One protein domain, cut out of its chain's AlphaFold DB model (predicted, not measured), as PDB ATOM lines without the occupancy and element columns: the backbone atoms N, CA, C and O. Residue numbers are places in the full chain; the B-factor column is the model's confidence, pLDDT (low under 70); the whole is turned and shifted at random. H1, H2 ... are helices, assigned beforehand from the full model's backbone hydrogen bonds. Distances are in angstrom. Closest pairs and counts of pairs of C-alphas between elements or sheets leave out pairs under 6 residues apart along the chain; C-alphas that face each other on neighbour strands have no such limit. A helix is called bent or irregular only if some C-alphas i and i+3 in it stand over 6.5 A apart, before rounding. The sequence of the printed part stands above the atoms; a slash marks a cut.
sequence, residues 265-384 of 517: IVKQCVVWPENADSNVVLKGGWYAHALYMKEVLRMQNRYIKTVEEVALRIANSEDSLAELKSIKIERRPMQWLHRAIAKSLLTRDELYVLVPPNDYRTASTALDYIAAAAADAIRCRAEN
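This is residues 265 to 384 of the 517 residues of a protein of Armatimonadetes bacterium (UniProt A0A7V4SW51). One long helix, H7, runs through the middle of a cluster of shorter helices, with H3 crossing it closely and H1, H4 and H5 also packed on it. A long loop, residues 270 to 285, leads from H1 to H2. The printed part has 120 residues with seven named helices, H1 to H7 in chain order, and no named strand: the class is all helix. It is compact, with a radius of gyration of the C-alphas of 13.3 A, and rounded, spanning 39 by 32 by 24 A.

H1, residues 266 to 269, touches the hub H7, residues 360 to 383, at residues 365 to 372 alone; the closest C-alphas, of Lys 267 and Asp 368, are 5.4 A apart. H2, residues 286 to 295, and H3, residues 301 to 315, form a helical hairpin that only just touches, with 3 pairs of C-alphas within 8 A, the closest being Ala 290 and Ile 304 at 6.5 A. H3 touches H7 at a steep tilt of 53 degrees, the closest C-alphas being Ala 311 and Ala 374 at 4.2 A. H4, residues 320 to 329, touches H7 at a shallow tilt of 31 degrees, opposite ways, the closest C-alphas being Leu 324 and Ala 371 at 6.2 A. H5, residues 333 to 342, touches H7, the closest C-alphas being Pro 333 and Ser 364 at 5.5 A. H6, residues 348 to 354, touches H3, the closest C-alphas being Tyr 303 and Val 353 at 5.9 A. Each O i to N i+4 pair is within hydrogen-bond range in H2, H3, H5 and H6, against 4 of 6 in H4 and 18 of 20 in H7; H1 is too short for one.

H1 begins at C-alpha 266, (24.558, -14.049, 13.912). H3 is 20.8 A long. H7 is 36.0 A long, ends at C-alpha 383, (29.613, -6.918, 33.962), and is only just irregular: C-alphas 361 and 364 are 7.0 A apart.

The C-alphas farthest apart, of Asn 358 and Asn 384, are 40.0 A apart. The link from H1 to H2 is long, and in it residues 270 to 271 pair antiparallel with 281 to 282. The printed part has no cut; its pLDDT is under 70 at residues 276 to 277.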
ATOM      1  N   ILE A 265      25.620 -14.763   9.935       95.81
ATOM      2  CA  ILE A 265      26.221 -15.713  10.893       95.81
ATOM      3  C   ILE A 265      25.647 -15.592  12.305       95.81
ATOM      4  O   ILE A 265      25.839 -16.477  13.142       95.81
ATOM      5  N   VAL A 266      24.950 -14.485  12.570       95.56
ATOM      6  CA  VAL A 266      24.558 -14.049  13.912       95.56
ATOM      7  C   VAL A 266      23.717 -15.097  14.640       95.56
ATOM      8  O   VAL A 266      24.005 -15.414  15.790       95.56
ATOM      9  N   LYS A 267      22.777 -15.743  13.940       93.50
ATOM     10  CA  LYS A 267      21.901 -16.784  14.493       93.50
ATOM     11  C   LYS A 267      22.675 -17.943  15.120       93.50
ATOM     12  O   LYS A 267      22.297 -18.430  16.177       93.50
ATOM     13  N   GLN A 268      23.764 -18.372  14.479       93.62
ATOM     14  CA  GLN A 268      24.601 -19.462  14.993       93.62
ATOM     15  C   GLN A 268      25.484 -19.012  16.161       93.62
ATOM     16  O   GLN A 268      25.941 -19.834  16.951       93.62
ATOM     17  N   CYS A 269      25.735 -17.707  16.269       95.31
ATOM     18  CA  CYS A 269      26.602 -17.125  17.285       95.31
ATOM     19  C   CYS A 269      25.852 -16.743  18.568       95.31
ATOM     20  O   CYS A 269      26.506 -16.465  19.571       95.31
ATOM     21  N   VAL A 270      24.515 -16.748  18.571       94.56
ATOM     22  CA  VAL A 270      23.712 -16.565  19.787       94.56
ATOM     23  C   VAL A 270      23.507 -17.917  20.466       94.56
ATOM     24  O   VAL A 270      22.802 -18.794  19.963       94.56
ATOM     25  N   VAL A 271      24.117 -18.088  21.636       91.94
ATOM     26  CA  VAL A 271      23.993 -19.303  22.439       91.94
ATOM     27  C   VAL A 271      22.874 -19.122  23.451       91.94
ATOM     28  O   VAL A 271      22.980 -18.328  24.385       91.94
ATOM     29  N   TRP A 272      21.811 -19.901  23.265       89.25
ATOM     30  CA  TRP A 272      20.685 -19.969  24.185       89.25
ATOM     31  C   TRP A 272      20.887 -21.139  25.152       89.25
ATOM     32  O   TRP A 272      20.723 -22.285  24.724       89.25
ATOM     33  N   PRO A 273      21.232 -20.893  26.423       83.75
ATOM     34  CA  PRO A 273      21.449 -21.973  27.374       83.75
ATOM     35  C   PRO A 273      20.159 -22.755  27.649       83.75
ATOM     36  O   PRO A 273      19.051 -22.225  27.539       83.75
ATOM     37  N   GLU A 274      20.315 -24.031  28.004       75.62
ATOM     38  CA  GLU A 274      19.202 -24.909  28.398       75.62
ATOM     39  C   GLU A 274      18.706 -24.595  29.817       75.62
ATOM     40  O   GLU A 274      17.520 -24.727  30.109       75.62
ATOM     41  N   ASN A 275      19.604 -24.117  30.682       74.94
ATOM     42  CA  ASN A 275      19.274 -23.717  32.044       74.94
ATOM     43  C   ASN A 275      18.666 -22.313  32.061       74.94
ATOM     44  O   ASN A 275      19.267 -21.365  31.550       74.94
ATOM     45  N   ALA A 276      17.509 -22.170  32.712       65.38
ATOM     46  CA  ALA A 276      16.779 -20.907  32.807       65.38
ATOM     47  C   ALA A 276      17.594 -19.773  33.463       65.38
ATOM     48  O   ALA A 276      17.382 -18.612  33.114       65.38
ATOM     49  N   ASP A 277      18.545 -20.110  34.338       64.25
ATOM     50  CA  ASP A 277      19.353 -19.150  35.106       64.25
ATOM     51  C   ASP A 277      20.628 -18.689  34.383       64.25
ATOM     52  O   ASP A 277      21.363 -17.841  34.881       64.25
ATOM     53  N   SER A 278      20.936 -19.261  33.219       75.25
ATOM     54  CA  SER A 278      22.109 -18.865  32.440       75.25
ATOM     55  C   SER A 278      21.754 -17.760  31.446       75.25
ATOM     56  O   SER A 278      20.713 -17.801  30.785       75.25
ATOM     57  N   ASN A 279      22.648 -16.781  31.312       81.88
ATOM     58  CA  ASN A 279      22.470 -15.687  30.365       81.88
ATOM     59  C   ASN A 279      22.653 -16.169  28.924       81.88
ATOM     60  O   ASN A 279      23.483 -17.031  28.628       81.88
ATOM     61  N   VAL A 280      21.873 -15.583  28.020       89.69
ATOM     62  CA  VAL A 280      22.076 -15.720  26.575       89.69
ATOM     63  C   VAL A 280      23.378 -15.011  26.219       89.69
ATOM     64  O   VAL A 280      23.606 -13.888  26.664       89.69
ATOM     65  N   VAL A 281      24.237 -15.657  25.431       92.69
ATOM     66  CA  VAL A 281      25.568 -15.121  25.109       92.69
ATOM     67  C   VAL A 281      25.743 -15.001  23.605       92.69
ATOM     68  O   VAL A 281      25.568 -15.979  22.876       92.69
ATOM     69  N   LEU A 282      26.162 -13.822  23.150       96.12
ATOM     70  CA  LEU A 282      26.662 -13.621  21.796       96.12
ATOM     71  C   LEU A 282      28.146 -13.994  21.721       96.12
ATOM     72  O   LEU A 282      28.981 -13.411  22.409       96.12
ATOM     73  N   LYS A 283      28.493 -14.941  20.850       95.56
ATOM     74  CA  LYS A 283      29.880 -15.293  20.538       95.56
ATOM     75  C   LYS A 283      30.499 -14.264  19.597       95.56
ATOM     76  O   LYS A 283      29.970 -14.019  18.512       95.56
ATOM     77  N   GLY A 284      31.637 -13.707  20.007       93.94
ATOM     78  CA  GLY A 284      32.460 -12.808  19.201       93.94
ATOM     79  C   GLY A 284      32.184 -11.310  19.363       93.94
ATOM     80  O   GLY A 284      32.883 -10.519  18.736       93.94
ATOM     81  N   GLY A 285      31.234 -10.931  20.227       95.56
ATOM     82  CA  GLY A 285      30.915  -9.537  20.570       95.56
ATOM     83  C   GLY A 285      30.150  -8.773  19.483       95.56
ATOM     84  O   GLY A 285      30.338  -9.004  18.287       95.56
ATOM     85  N   TRP A 286      29.280  -7.842  19.887       97.19
ATOM     86  CA  TRP A 286      28.370  -7.137  18.975       97.19
ATOM     87  C   TRP A 286      29.098  -6.367  17.871       97.19
ATOM     88  O   TRP A 286      28.739  -6.499  16.703       97.19
ATOM     89  N   TYR A 287      30.161  -5.634  18.212       96.81
ATOM     90  CA  TYR A 287      30.902  -4.809  17.255       96.81
ATOM     91  C   TYR A 287      31.376  -5.598  16.021       96.81
ATOM     92  O   TYR A 287      31.248  -5.132  14.889       96.81
ATOM     93  N   ALA A 288      31.876  -6.824  16.215       96.56
ATOM     94  CA  ALA A 288      32.320  -7.668  15.108       96.56
ATOM     95  C   ALA A 288      31.148  -8.072  14.197       96.56
ATOM     96  O   ALA A 288      31.265  -8.022  12.974       96.56
ATOM     97  N   HIS A 289      29.987  -8.394  14.775       97.69
ATOM     98  CA  HIS A 289      28.773  -8.690  14.007       97.69
ATOM     99  C   HIS A 289      28.232  -7.458  13.275       97.69
ATOM    100  O   HIS A 289      27.872  -7.576  12.107       97.69
ATOM    101  N   ALA A 290      28.238  -6.278  13.900       97.69
ATOM    102  CA  ALA A 290      27.853  -5.019  13.261       97.69
ATOM    103  C   ALA A 290      28.771  -4.678  12.072       97.69
ATOM    104  O   ALA A 290      28.302  -4.345  10.981       97.69
ATOM    105  N   LEU A 291      30.084  -4.858  12.233       96.62
ATOM    106  CA  LEU A 291      31.040  -4.690  11.142       96.62
ATOM    107  C   LEU A 291      30.827  -5.729  10.027       96.62
ATOM    108  O   LEU A 291      30.944  -5.398   8.849       96.62
ATOM    109  N   TYR A 292      30.464  -6.971  10.364       97.12
ATOM    110  CA  TYR A 292      30.121  -7.999   9.377       97.12
ATOM    111  C   TYR A 292      28.852  -7.629   8.590       97.12
ATOM    112  O   TYR A 292      28.825  -7.750   7.363       97.12
ATOM    113  N   MET A 293      27.821  -7.108   9.269       97.06
ATOM    114  CA  MET A 293      26.612  -6.574   8.627       97.06
ATOM    115  C   MET A 293      26.959  -5.483   7.615       97.06
ATOM    116  O   MET A 293      26.432  -5.478   6.503       97.06
ATOM    117  N   LYS A 294      27.874  -4.580   7.979       95.50
ATOM    118  CA  LYS A 294      28.315  -3.486   7.115       95.50
ATOM    119  C   LYS A 294      29.126  -3.968   5.914       95.50
ATOM    120  O   LYS A 294      28.817  -3.609   4.781       95.50
ATOM    121  N   GLU A 295      30.191  -4.728   6.154       93.56
ATOM    122  CA  GLU A 295      31.205  -5.005   5.129       93.56
ATOM    123  C   GLU A 295      30.862  -6.198   4.244       93.56
ATOM    124  O   GLU A 295      31.157  -6.170   3.049       93.56
ATOM    125  N   VAL A 296      30.237  -7.228   4.818       94.69
ATOM    126  CA  VAL A 296      29.913  -8.474   4.112       94.69
ATOM    127  C   VAL A 296      28.481  -8.440   3.606       94.69
ATOM    128  O   VAL A 296      28.246  -8.601   2.413       94.69
ATOM    129  N   LEU A 297      27.523  -8.131   4.484       95.12
ATOM    130  CA  LEU A 297      26.102  -8.115   4.115       95.12
ATOM    131  C   LEU A 297      25.638  -6.796   3.491       95.12
ATOM    132  O   LEU A 297      24.501  -6.703   3.033       95.12
ATOM    133  N   ARG A 298      26.507  -5.775   3.465       93.81
ATOM    134  CA  ARG A 298      26.246  -4.453   2.868       93.81
ATOM    135  C   ARG A 298      25.003  -3.764   3.439       93.81
ATOM    136  O   ARG A 298      24.327  -3.007   2.743       93.81
ATOM    137  N   MET A 299      24.707  -4.012   4.712       93.00
ATOM    138  CA  MET A 299      23.597  -3.373   5.411       93.00
ATOM    139  C   MET A 299      23.885  -1.889   5.644       93.00
ATOM    140  O   MET A 299      25.026  -1.463   5.846       93.00
ATOM    141  N   GLN A 300      22.828  -1.080   5.614       92.62
ATOM    142  CA  GLN A 300      22.933   0.358   5.836       92.62
ATOM    143  C   GLN A 300      23.224   0.675   7.309       92.62
ATOM    144  O   GLN A 300      22.716   0.008   8.209       92.62
ATOM    145  N   ASN A 301      23.958   1.764   7.569       94.50
ATOM    146  CA  ASN A 301      24.259   2.215   8.937       94.50
ATOM    147  C   ASN A 301      22.985   2.471   9.752       94.50
ATOM    148  O   ASN A 301      22.951   2.178  10.943       94.50
ATOM    149  N   ARG A 302      21.926   2.973   9.099       93.69
ATOM    150  CA  ARG A 302      20.613   3.175   9.722       93.69
ATOM    151  C   ARG A 302      20.053   1.871  10.294       93.69
ATOM    152  O   ARG A 302      19.620   1.869  11.435       93.69
ATOM    153  N   TYR A 303      20.141   0.767   9.550       94.88
ATOM    154  CA  TYR A 303      19.694  -0.548  10.018       94.88
ATOM    155  C   TYR A 303      20.454  -0.985  11.274       94.88
ATOM    156  O   TYR A 303      19.839  -1.355  12.270       94.88
ATOM    157  N   ILE A 304      21.789  -0.901  11.246       96.81
ATOM    158  CA  ILE A 304      22.645  -1.307  12.372       96.81
ATOM    159  C   ILE A 304      22.304  -0.487  13.624       96.81
ATOM    160  O   ILE A 304      22.087  -1.059  14.690       96.81
ATOM    161  N   LYS A 305      22.170   0.840  13.492       96.19
ATOM    162  CA  LYS A 305      21.803   1.713  14.620       96.19
ATOM    163  C   LYS A 305      20.411   1.434  15.162       96.19
ATOM    164  O   LYS A 305      20.246   1.393  16.375       96.19
ATOM    165  N   THR A 306      19.439   1.185  14.289       96.69
ATOM    166  CA  THR A 306      18.093   0.807  14.720       96.69
ATOM    167  C   THR A 306      18.110  -0.494  15.525       96.69
ATOM    168  O   THR A 306      17.463  -0.568  16.566       96.69
ATOM    169  N   VAL A 307      18.894  -1.502  15.115       98.00
ATOM    170  CA  VAL A 307      19.079  -2.719  15.928       98.00
ATOM    171  C   VAL A 307      19.646  -2.374  17.309       98.00
ATOM    172  O   VAL A 307      19.137  -2.870  18.313       98.00
ATOM    173  N   GLU A 308      20.655  -1.504  17.382       97.94
ATOM    174  CA  GLU A 308      21.253  -1.105  18.661       97.94
ATOM    175  C   GLU A 308      20.286  -0.358  19.581       97.94
ATOM    176  O   GLU A 308      20.261  -0.594  20.786       97.94
ATOM    177  N   GLU A 309      19.478   0.542  19.029       97.31
ATOM    178  CA  GLU A 309      18.499   1.331  19.782       97.31
ATOM    179  C   GLU A 309      17.380   0.454  20.351       97.31
ATOM    180  O   GLU A 309      16.928   0.652  21.483       97.31
ATOM    181  N   VAL A 310      16.935  -0.549  19.591       97.75
ATOM    182  CA  VAL A 310      16.002  -1.573  20.082       97.75
ATOM    183  C   VAL A 310      16.667  -2.423  21.166       97.75
ATOM    184  O   VAL A 310      16.088  -2.616  22.235       97.75
ATOM    185  N   ALA A 311      17.902  -2.877  20.944       97.62
ATOM    186  CA  ALA A 311      18.649  -3.675  21.911       97.62
ATOM    187  C   ALA A 311      18.863  -2.949  23.246       97.62
ATOM    188  O   ALA A 311      18.696  -3.558  24.300       97.62
ATOM    189  N   LEU A 312      19.152  -1.644  23.223       97.06
ATOM    190  CA  LEU A 312      19.267  -0.827  24.434       97.06
ATOM    191  C   LEU A 312      17.940  -0.698  25.177       97.06
ATOM    192  O   LEU A 312      17.929  -0.759  26.404       97.06
ATOM    193  N   ARG A 313      16.819  -0.537  24.466       97.31
ATOM    194  CA  ARG A 313      15.493  -0.519  25.105       97.31
ATOM    195  C   ARG A 313      15.168  -1.852  25.768       97.31
ATOM    196  O   ARG A 313      14.652  -1.843  26.879       97.31
ATOM    197  N   ILE A 314      15.526  -2.973  25.141       96.44
ATOM    198  CA  ILE A 314      15.406  -4.305  25.752       96.44
ATOM    199  C   ILE A 314      16.321  -4.418  26.974       96.44
ATOM    200  O   ILE A 314      15.876  -4.822  28.039       96.44
ATOM    201  N   ALA A 315      17.590  -4.020  26.859       95.19
ATOM    202  CA  ALA A 315      18.547  -4.101  27.961       95.19
ATOM    203  C   ALA A 315      18.169  -3.206  29.154       95.19
ATOM    204  O   ALA A 315      18.554  -3.507  30.284       95.19
ATOM    205  N   ASN A 316      17.425  -2.121  28.912       95.19
ATOM    206  CA  ASN A 316      16.950  -1.173  29.920       95.19
ATOM    207  C   ASN A 316      15.537  -1.461  30.444       95.19
ATOM    208  O   ASN A 316      15.089  -0.745  31.340       95.19
ATOM    209  N   SER A 317      14.841  -2.473  29.922       94.62
ATOM    210  CA  SER A 317      13.521  -2.843  30.427       94.62
ATOM    211  C   SER A 317      13.612  -3.467  31.827       94.62
ATOM    212  O   SER A 317      14.675  -3.928  32.255       94.62
ATOM    213  N   GLU A 318      12.488  -3.471  32.551       89.75
ATOM    214  CA  GLU A 318      12.404  -4.040  33.905       89.75
ATOM    215  C   GLU A 318      12.768  -5.533  33.930       89.75
ATOM    216  O   GLU A 318      13.447  -5.979  34.853       89.75
ATOM    217  N   ASP A 319      12.392  -6.282  32.885       90.56
ATOM    218  CA  ASP A 319      12.711  -7.705  32.717       90.56
ATOM    219  C   ASP A 319      13.420  -7.977  31.377       90.56
ATOM    220  O   ASP A 319      12.903  -8.618  30.456       90.56
ATOM    221  N   SER A 320      14.638  -7.446  31.261       92.94
ATOM    222  CA  SER A 320      15.468  -7.562  30.051       92.94
ATOM    223  C   SER A 320      15.703  -9.010  29.589       92.94
ATOM    224  O   SER A 320      15.745  -9.280  28.385       92.94
ATOM    225  N   LEU A 321      15.808  -9.965  30.521       90.94
ATOM    226  CA  LEU A 321      16.018 -11.379  30.203       90.94
ATOM    227  C   LEU A 321      14.747 -12.056  29.688       90.94
ATOM    228  O   LEU A 321      14.845 -12.861  28.757       90.94
ATOM    229  N   ALA A 322      13.570 -11.759  30.249       90.25
ATOM    230  CA  ALA A 322      12.317 -12.289  29.715       90.25
ATOM    231  C   ALA A 322      12.024 -11.736  28.317       90.25
ATOM    232  O   ALA A 322      11.671 -12.509  27.423       90.25
ATOM    233  N   GLU A 323      12.248 -10.437  28.090       91.94
ATOM    234  CA  GLU A 323      12.073  -9.842  26.761       91.94
ATOM    235  C   GLU A 323      13.020 -10.479  25.736       91.94
ATOM    236  O   GLU A 323      12.580 -10.873  24.656       91.94
ATOM    237  N   LEU A 324      14.294 -10.696  26.083       92.88
ATOM    238  CA  LEU A 324      15.231 -11.401  25.208       92.88
ATOM    239  C   LEU A 324      14.793 -12.851  24.931       92.88
ATOM    240  O   LEU A 324      14.799 -13.297  23.783       92.88
ATOM    241  N   LYS A 325      14.381 -13.600  25.960       90.50
ATOM    242  CA  LYS A 325      13.917 -14.993  25.811       90.50
ATOM    243  C   LYS A 325      12.648 -15.098  24.966       90.50
ATOM    244  O   LYS A 325      12.496 -16.084  24.241       90.50
ATOM    245  N   SER A 326      11.780 -14.087  25.001       89.94
ATOM    246  CA  SER A 326      10.567 -14.055  24.180       89.94
ATOM    247  C   SER A 326      10.868 -14.075  22.673       89.94
ATOM    248  O   SER A 326      10.097 -14.663  21.916       89.94
ATOM    249  N   ILE A 327      12.027 -13.551  22.241       91.12
ATOM    250  CA  ILE A 327      12.464 -13.601  20.834       91.12
ATOM    251  C   ILE A 327      12.695 -15.049  20.376       91.12
ATOM    252  O   ILE A 327      12.321 -15.410  19.266       91.12
ATOM    253  N   LYS A 328      13.280 -15.902  21.232       86.12
ATOM    254  CA  LYS A 328      13.577 -17.311  20.903       86.12
ATOM    255  C   LYS A 328      12.311 -18.150  20.726       86.12
ATOM    256  O   LYS A 328      12.296 -19.084  19.927       86.12
ATOM    257  N   ILE A 329      11.295 -17.875  21.542       81.44
ATOM    258  CA  ILE A 329      10.056 -18.664  21.601       81.44
ATOM    259  C   ILE A 329       9.114 -18.277  20.454       81.44
ATOM    260  O   ILE A 329       8.315 -19.105  20.011       81.44
ATOM    261  N   GLU A 330       9.223 -17.046  19.944       81.06
ATOM    262  CA  GLU A 330       8.343 -16.554  18.892       81.06
ATOM    263  C   GLU A 330       8.504 -17.354  17.590       81.06
ATOM    264  O   GLU A 330       9.555 -17.368  16.948       81.06
ATOM    265  N   ARG A 331       7.407 -17.978  17.147       81.50
ATOM    266  CA  ARG A 331       7.367 -18.723  15.878       81.50
ATOM    267  C   ARG A 331       7.089 -17.816  14.686       81.50
ATOM    268  O   ARG A 331       7.325 -18.212  13.546       81.50
ATOM    269  N   ARG A 332       6.546 -16.622  14.930       86.75
ATOM    270  CA  ARG A 332       6.144 -15.661  13.901       86.75
ATOM    271  C   ARG A 332       6.826 -14.318  14.144       86.75
ATOM    272  O   ARG A 332       6.300 -13.504  14.898       86.75
ATOM    273  N   PRO A 333       7.951 -14.039  13.465       91.38
ATOM    274  CA  PRO A 333       8.772 -12.867  13.754       91.38
ATOM    275  C   PRO A 333       8.016 -11.533  13.803       91.38
ATOM    276  O   PRO A 333       8.230 -10.721  14.700       91.38
ATOM    277  N   MET A 334       7.059 -11.333  12.891       91.75
ATOM    278  CA  MET A 334       6.237 -10.120  12.870       91.75
ATOM    279  C   MET A 334       5.345  -9.952  14.102       91.75
ATOM    280  O   MET A 334       5.099  -8.825  14.517       91.75
ATOM    281  N   GLN A 335       4.883 -11.038  14.727       90.38
ATOM    282  CA  GLN A 335       4.072 -10.942  15.944       90.38
ATOM    283  C   GLN A 335       4.887 -10.400  17.115       90.38
ATOM    284  O   GLN A 335       4.403  -9.522  17.833       90.38
ATOM    285  N   TRP A 336       6.136 -10.848  17.265       93.31
ATOM    286  CA  TRP A 336       7.033 -10.270  18.262       93.31
ATOM    287  C   TRP A 336       7.304  -8.797  17.974       93.31
ATOM    288  O   TRP A 336       7.221  -7.981  18.884       93.31
ATOM    289  N   LEU A 337       7.528  -8.424  16.710       95.06
ATOM    290  CA  LEU A 337       7.749  -7.024  16.333       95.06
ATOM    291  C   LEU A 337       6.530  -6.140  16.657       95.06
ATOM    292  O   LEU A 337       6.690  -5.054  17.210       95.06
ATOM    293  N   HIS A 338       5.305  -6.612  16.408       93.81
ATOM    294  CA  HIS A 338       4.087  -5.905  16.822       93.81
ATOM    295  C   HIS A 338       3.989  -5.767  18.350       93.81
ATOM    296  O   HIS A 338       3.651  -4.693  18.855       93.81
ATOM    297  N   ARG A 339       4.331  -6.825  19.098       92.06
ATOM    298  CA  ARG A 339       4.360  -6.805  20.570       92.06
ATOM    299  C   ARG A 339       5.389  -5.811  21.096       92.06
ATOM    300  O   ARG A 339       5.076  -5.030  21.991       92.06
ATOM    301  N   ALA A 340       6.576  -5.782  20.497       93.81
ATOM    302  CA  ALA A 340       7.623  -4.823  20.815       93.81
ATOM    303  C   ALA A 340       7.162  -3.376  20.569       93.81
ATOM    304  O   ALA A 340       7.461  -2.501  21.382       93.81
ATOM    305  N   ILE A 341       6.368  -3.121  19.517       94.94
ATOM    306  CA  ILE A 341       5.781  -1.794  19.267       94.94
ATOM    307  C   ILE A 341       4.804  -1.384  20.365       94.94
ATOM    308  O   ILE A 341       4.874  -0.256  20.864       94.94
ATOM    309  N   ALA A 342       3.917  -2.292  20.770       91.62
ATOM    310  CA  ALA A 342       2.957  -2.020  21.835       91.62
ATOM    311  C   ALA A 342       3.629  -1.821  23.203       91.62
ATOM    312  O   ALA A 342       3.202  -0.963  23.972       91.62
ATOM    313  N   LYS A 343       4.724  -2.545  23.475       91.62
ATOM    314  CA  LYS A 343       5.574  -2.367  24.666       91.62
ATOM    315  C   LYS A 343       6.507  -1.151  24.591       91.62
ATOM    316  O   LYS A 343       7.260  -0.910  25.527       91.62
ATOM    317  N   SER A 344       6.485  -0.379  23.503       93.12
ATOM    318  CA  SER A 344       7.402   0.751  23.262       93.12
ATOM    319  C   SER A 344       8.895   0.374  23.210       93.12
ATOM    320  O   SER A 344       9.763   1.239  23.321       93.12
ATOM    321  N   LEU A 345       9.207  -0.908  22.988       94.31
ATOM    322  CA  LEU A 345      10.567  -1.404  22.739       94.31
ATOM    323  C   LEU A 345      11.015  -1.165  21.292       94.31
ATOM    324  O   LEU A 345      12.207  -1.159  21.009       94.31
ATOM    325  N   LEU A 346      10.055  -0.977  20.386       95.75
ATOM    326  CA  LEU A 346      10.252  -0.709  18.967       95.75
ATOM    327  C   LEU A 346       9.273   0.392  18.535       95.75
ATOM    328  O   LEU A 346       8.142   0.457  19.014       95.75
ATOM    329  N   THR A 347       9.677   1.273  17.632       94.62
ATOM    330  CA  THR A 347       8.763   2.200  16.959       94.62
ATOM    331  C   THR A 347       8.352   1.650  15.604       94.62
ATOM    332  O   THR A 347       9.023   0.813  15.001       94.62
ATOM    333  N   ARG A 348       7.227   2.143  15.097       93.38
ATOM    334  CA  ARG A 348       6.750   1.789  13.764       93.38
ATOM    335  C   ARG A 348       7.768   2.141  12.668       93.38
ATOM    336  O   ARG A 348       7.981   1.345  11.761       93.38
ATOM    337  N   ASP A 349       8.423   3.294  12.764       91.94
ATOM    338  CA  ASP A 349       9.388   3.724  11.746       91.94
ATOM    339  C   ASP A 349      10.667   2.871  11.783       91.94
ATOM    340  O   ASP A 349      11.248   2.569  10.743       91.94
ATOM    341  N   GLU A 350      11.069   2.404  12.965       94.88
ATOM    342  CA  GLU A 350      12.165   1.444  13.120       94.88
ATOM    343  C   GLU A 350      11.811   0.063  12.559       94.88
ATOM    344  O   GLU A 350      12.650  -0.560  11.911       94.88
ATOM    345  N   LEU A 351      10.564  -0.402  12.721       95.25
ATOM    346  CA  LEU A 351      10.099  -1.623  12.055       95.25
ATOM    347  C   LEU A 351      10.293  -1.530  10.537       95.25
ATOM    348  O   LEU A 351      10.738  -2.494   9.919       95.25
ATOM    349  N   TYR A 352       9.991  -0.377   9.940       92.00
ATOM    350  CA  TYR A 352      10.113  -0.173   8.495       92.00
ATOM    351  C   TYR A 352      11.563  -0.206   8.008       92.00
ATOM    352  O   TYR A 352      11.818  -0.607   6.874       92.00
ATOM    353  N   VAL A 353      12.508   0.184   8.867       92.25
ATOM    354  CA  VAL A 353      13.945   0.044   8.604       92.25
ATOM    355  C   VAL A 353      14.370  -1.421   8.699       92.25
ATOM    356  O   VAL A 353      15.122  -1.895   7.850       92.25
ATOM    357  N   LEU A 354      13.909  -2.133   9.730       94.44
ATOM    358  CA  LEU A 354      14.333  -3.503  10.020       94.44
ATOM    359  C   LEU A 354      13.721  -4.543   9.076       94.44
ATOM    360  O   LEU A 354      14.354  -5.546   8.758       94.44
ATOM    361  N   VAL A 355      12.486  -4.324   8.637       94.31
ATOM    362  CA  VAL A 355      11.740  -5.271   7.810       94.31
ATOM    363  C   VAL A 355      11.048  -4.503   6.698       94.31
ATOM    364  O   VAL A 355       9.852  -4.276   6.821       94.31
ATOM    365  N   PRO A 356      11.748  -4.058   5.641       90.00
ATOM    366  CA  PRO A 356      11.145  -3.225   4.606       90.00
ATOM    367  C   PRO A 356      10.090  -4.006   3.790       90.00
ATOM    368  O   PRO A 356      10.192  -5.230   3.660       90.00
ATOM    369  N   PRO A 357       9.063  -3.345   3.211       86.69
ATOM    370  CA  PRO A 357       7.905  -4.051   2.642       86.69
ATOM    371  C   PRO A 357       8.238  -4.950   1.443       86.69
ATOM    372  O   PRO A 357       7.507  -5.890   1.148       86.69
ATOM    373  N   ASN A 358       9.332  -4.647   0.744       83.62
ATOM    374  CA  ASN A 358       9.834  -5.391  -0.409       83.62
ATOM    375  C   ASN A 358      10.625  -6.653  -0.029       83.62
ATOM    376  O   ASN A 358      10.834  -7.506  -0.888       83.62
ATOM    377  N   ASP A 359      11.048  -6.782   1.230       82.25
ATOM    378  CA  ASP A 359      11.809  -7.927   1.725       82.25
ATOM    379  C   ASP A 359      11.270  -8.400   3.079       82.25
ATOM    380  O   ASP A 359      11.962  -8.475   4.087       82.25
ATOM    381  N   TYR A 360       9.983  -8.753   3.101       73.06
ATOM    382  CA  TYR A 360       9.289  -9.232   4.301       73.06
ATOM    383  C   TYR A 360       9.944 -10.486   4.930       73.06
ATOM    384  O   TYR A 360       9.736 -10.793   6.105       73.06
ATOM    385  N   ARG A 361      10.777 -11.215   4.170       73.31
ATOM    386  CA  ARG A 361      11.505 -12.402   4.649       73.31
ATOM    387  C   ARG A 361      12.627 -12.048   5.636       73.31
ATOM    388  O   ARG A 361      13.089 -12.940   6.348       73.31
ATOM    389  N   THR A 362      13.016 -10.776   5.756       87.06
ATOM    390  CA  THR A 362      14.062 -10.325   6.690       87.06
ATOM    391  C   THR A 362      13.623 -10.298   8.146       87.06
ATOM    392  O   THR A 362      14.486 -10.193   9.012       87.06
ATOM    393  N   ALA A 363      12.332 -10.450   8.462       92.56
ATOM    394  CA  ALA A 363      11.847 -10.349   9.840       92.56
ATOM    395  C   ALA A 363      12.558 -11.313  10.806       92.56
ATOM    396  O   ALA A 363      12.926 -10.918  11.910       92.56
ATOM    397  N   SER A 364      12.825 -12.558  10.386       92.56
ATOM    398  CA  SER A 364      13.603 -13.504  11.202       92.56
ATOM    399  C   SER A 364      15.041 -13.028  11.401       92.56
ATOM    400  O   SER A 364      15.569 -13.118  12.502       92.56
ATOM    401  N   THR A 365      15.670 -12.514  10.346       93.62
ATOM    402  CA  THR A 365      17.042 -12.004  10.399       93.62
ATOM    403  C   THR A 365      17.138 -10.765  11.289       93.62
ATOM    404  O   THR A 365      18.075 -10.655  12.074       93.62
ATOM    405  N   ALA A 366      16.152  -9.866  11.232       95.69
ATOM    406  CA  ALA A 366      16.048  -8.723  12.130       95.69
ATOM    407  C   ALA A 366      15.973  -9.169  13.593       95.69
ATOM    408  O   ALA A 366      16.729  -8.657  14.416       95.69
ATOM    409  N   LEU A 367      15.143 -10.169  13.908       95.75
ATOM    410  CA  LEU A 367      15.083 -10.733  15.258       95.75
ATOM    411  C   LEU A 367      16.399 -11.377  15.698       95.75
ATOM    412  O   LEU A 367      16.806 -11.165  16.838       95.75
ATOM    413  N   ASP A 368      17.084 -12.110  14.817       95.75
ATOM    414  CA  ASP A 368      18.382 -12.712  15.142       95.75
ATOM    415  C   ASP A 368      19.418 -11.628  15.517       95.75
ATOM    416  O   ASP A 368      20.176 -11.794  16.476       95.75
ATOM    417  N   TYR A 369      19.422 -10.490  14.809       97.62
ATOM    418  CA  TYR A 369      20.293  -9.351  15.120       97.62
ATOM    419  C   TYR A 369      19.888  -8.608  16.394       97.62
ATOM    420  O   TYR A 369      20.762  -8.284  17.197       97.62
ATOM    421  N   ILE A 370      18.591  -8.374  16.612       97.75
ATOM    422  CA  ILE A 370      18.081  -7.757  17.847       97.75
ATOM    423  C   ILE A 370      18.442  -8.622  19.055       97.75
ATOM    424  O   ILE A 370      18.956  -8.100  20.041       97.75
ATOM    425  N   ALA A 371      18.236  -9.940  18.972       96.94
ATOM    426  CA  ALA A 371      18.588 -10.866  20.043       96.94
ATOM    427  C   ALA A 371      20.091 -10.848  20.344       96.94
ATOM    428  O   ALA A 371      20.483 -10.808  21.506       96.94
ATOM    429  N   ALA A 372      20.935 -10.845  19.311       97.50
ATOM    430  CA  ALA A 372      22.382 -10.779  19.476       97.50
ATOM    431  C   ALA A 372      22.846  -9.475  20.134       97.50
ATOM    432  O   ALA A 372      23.589  -9.517  21.115       97.50
ATOM    433  N   ALA A 373      22.389  -8.331  19.621       98.12
ATOM    434  CA  ALA A 373      22.717  -7.022  20.173       98.12
ATOM    435  C   ALA A 373      22.240  -6.893  21.625       98.12
ATOM    436  O   ALA A 373      23.005  -6.474  22.490       98.12
ATOM    437  N   ALA A 374      21.002  -7.310  21.911       97.38
ATOM    438  CA  ALA A 374      20.431  -7.253  23.252       97.38
ATOM    439  C   ALA A 374      21.168  -8.181  24.228       97.38
ATOM    440  O   ALA A 374      21.455  -7.770  25.348       97.38
ATOM    441  N   ALA A 375      21.533  -9.397  23.804       96.69
ATOM    442  CA  ALA A 375      22.315 -10.323  24.623       96.69
ATOM    443  C   ALA A 375      23.667  -9.723  25.037       96.69
ATOM    444  O   ALA A 375      24.044  -9.796  26.207       96.69
ATOM    445  N   ASP A 376      24.387  -9.097  24.101       96.75
ATOM    446  CA  ASP A 376      25.684  -8.487  24.403       96.75
ATOM    447  C   ASP A 376      25.546  -7.202  25.237       96.75
ATOM    448  O   ASP A 376      26.325  -6.999  26.167       96.75
ATOM    449  N   ALA A 377      24.519  -6.381  24.985       96.75
ATOM    450  CA  ALA A 377      24.222  -5.190  25.784       96.75
ATOM    451  C   ALA A 377      23.870  -5.540  27.242       96.75
ATOM    452  O   ALA A 377      24.386  -4.920  28.172       96.75
ATOM    453  N   ILE A 378      23.031  -6.562  27.453       95.50
ATOM    454  CA  ILE A 378      22.667  -7.062  28.788       95.50
ATOM    455  C   ILE A 378      23.901  -7.607  29.511       95.50
ATOM    456  O   ILE A 378      24.103  -7.287  30.683       95.50
ATOM    457  N   ARG A 379      24.753  -8.383  28.823       94.69
ATOM    458  CA  ARG A 379      26.016  -8.882  29.388       94.69
ATOM    459  C   ARG A 379      26.921  -7.731  29.828       94.69
ATOM    460  O   ARG A 379      27.326  -7.710  30.985       94.69
ATOM    461  N   CYS A 380      27.195  -6.769  28.942       94.06
ATOM    462  CA  CYS A 380      28.063  -5.629  29.254       94.06
ATOM    463  C   CYS A 380      27.531  -4.845  30.460       94.06
ATOM    464  O   CYS A 380      28.284  -4.527  31.375       94.06
ATOM    465  N   ARG A 381      26.211  -4.622  30.530       92.94
ATOM    466  CA  ARG A 381      25.571  -3.971  31.682       92.94
ATOM    467  C   ARG A 381      25.754  -4.764  32.980       92.94
ATOM    468  O   ARG A 381      26.046  -4.165  34.011       92.94
ATOM    469  N   ALA A 382      25.580  -6.084  32.942       91.81
ATOM    470  CA  ALA A 382      25.751  -6.948  34.110       91.81
ATOM    471  C   ALA A 382      27.210  -6.997  34.601       91.81
ATOM    472  O   ALA A 382      27.453  -7.095  35.802       91.81
ATOM    473  N   GLU A 383      28.171  -6.899  33.682       92.75
ATOM    474  CA  GLU A 383      29.613  -6.918  33.962       92.75
ATOM    475  C   GLU A 383      30.199  -5.513  34.210       92.75
ATOM    476  O   GLU A 383      31.382  -5.385  34.519       92.75
ATOM    477  N   ASN A 384      29.370  -4.462  34.136       92.38
ATOM    478  CA  ASN A 384      29.777  -3.056  34.220       92.38
ATOM    479  C   ASN A 384      30.868  -2.685  33.189       92.38
ATOM    480  O   ASN A 384      31.790  -1.921  33.482       92.38
TER     481      ASN A 384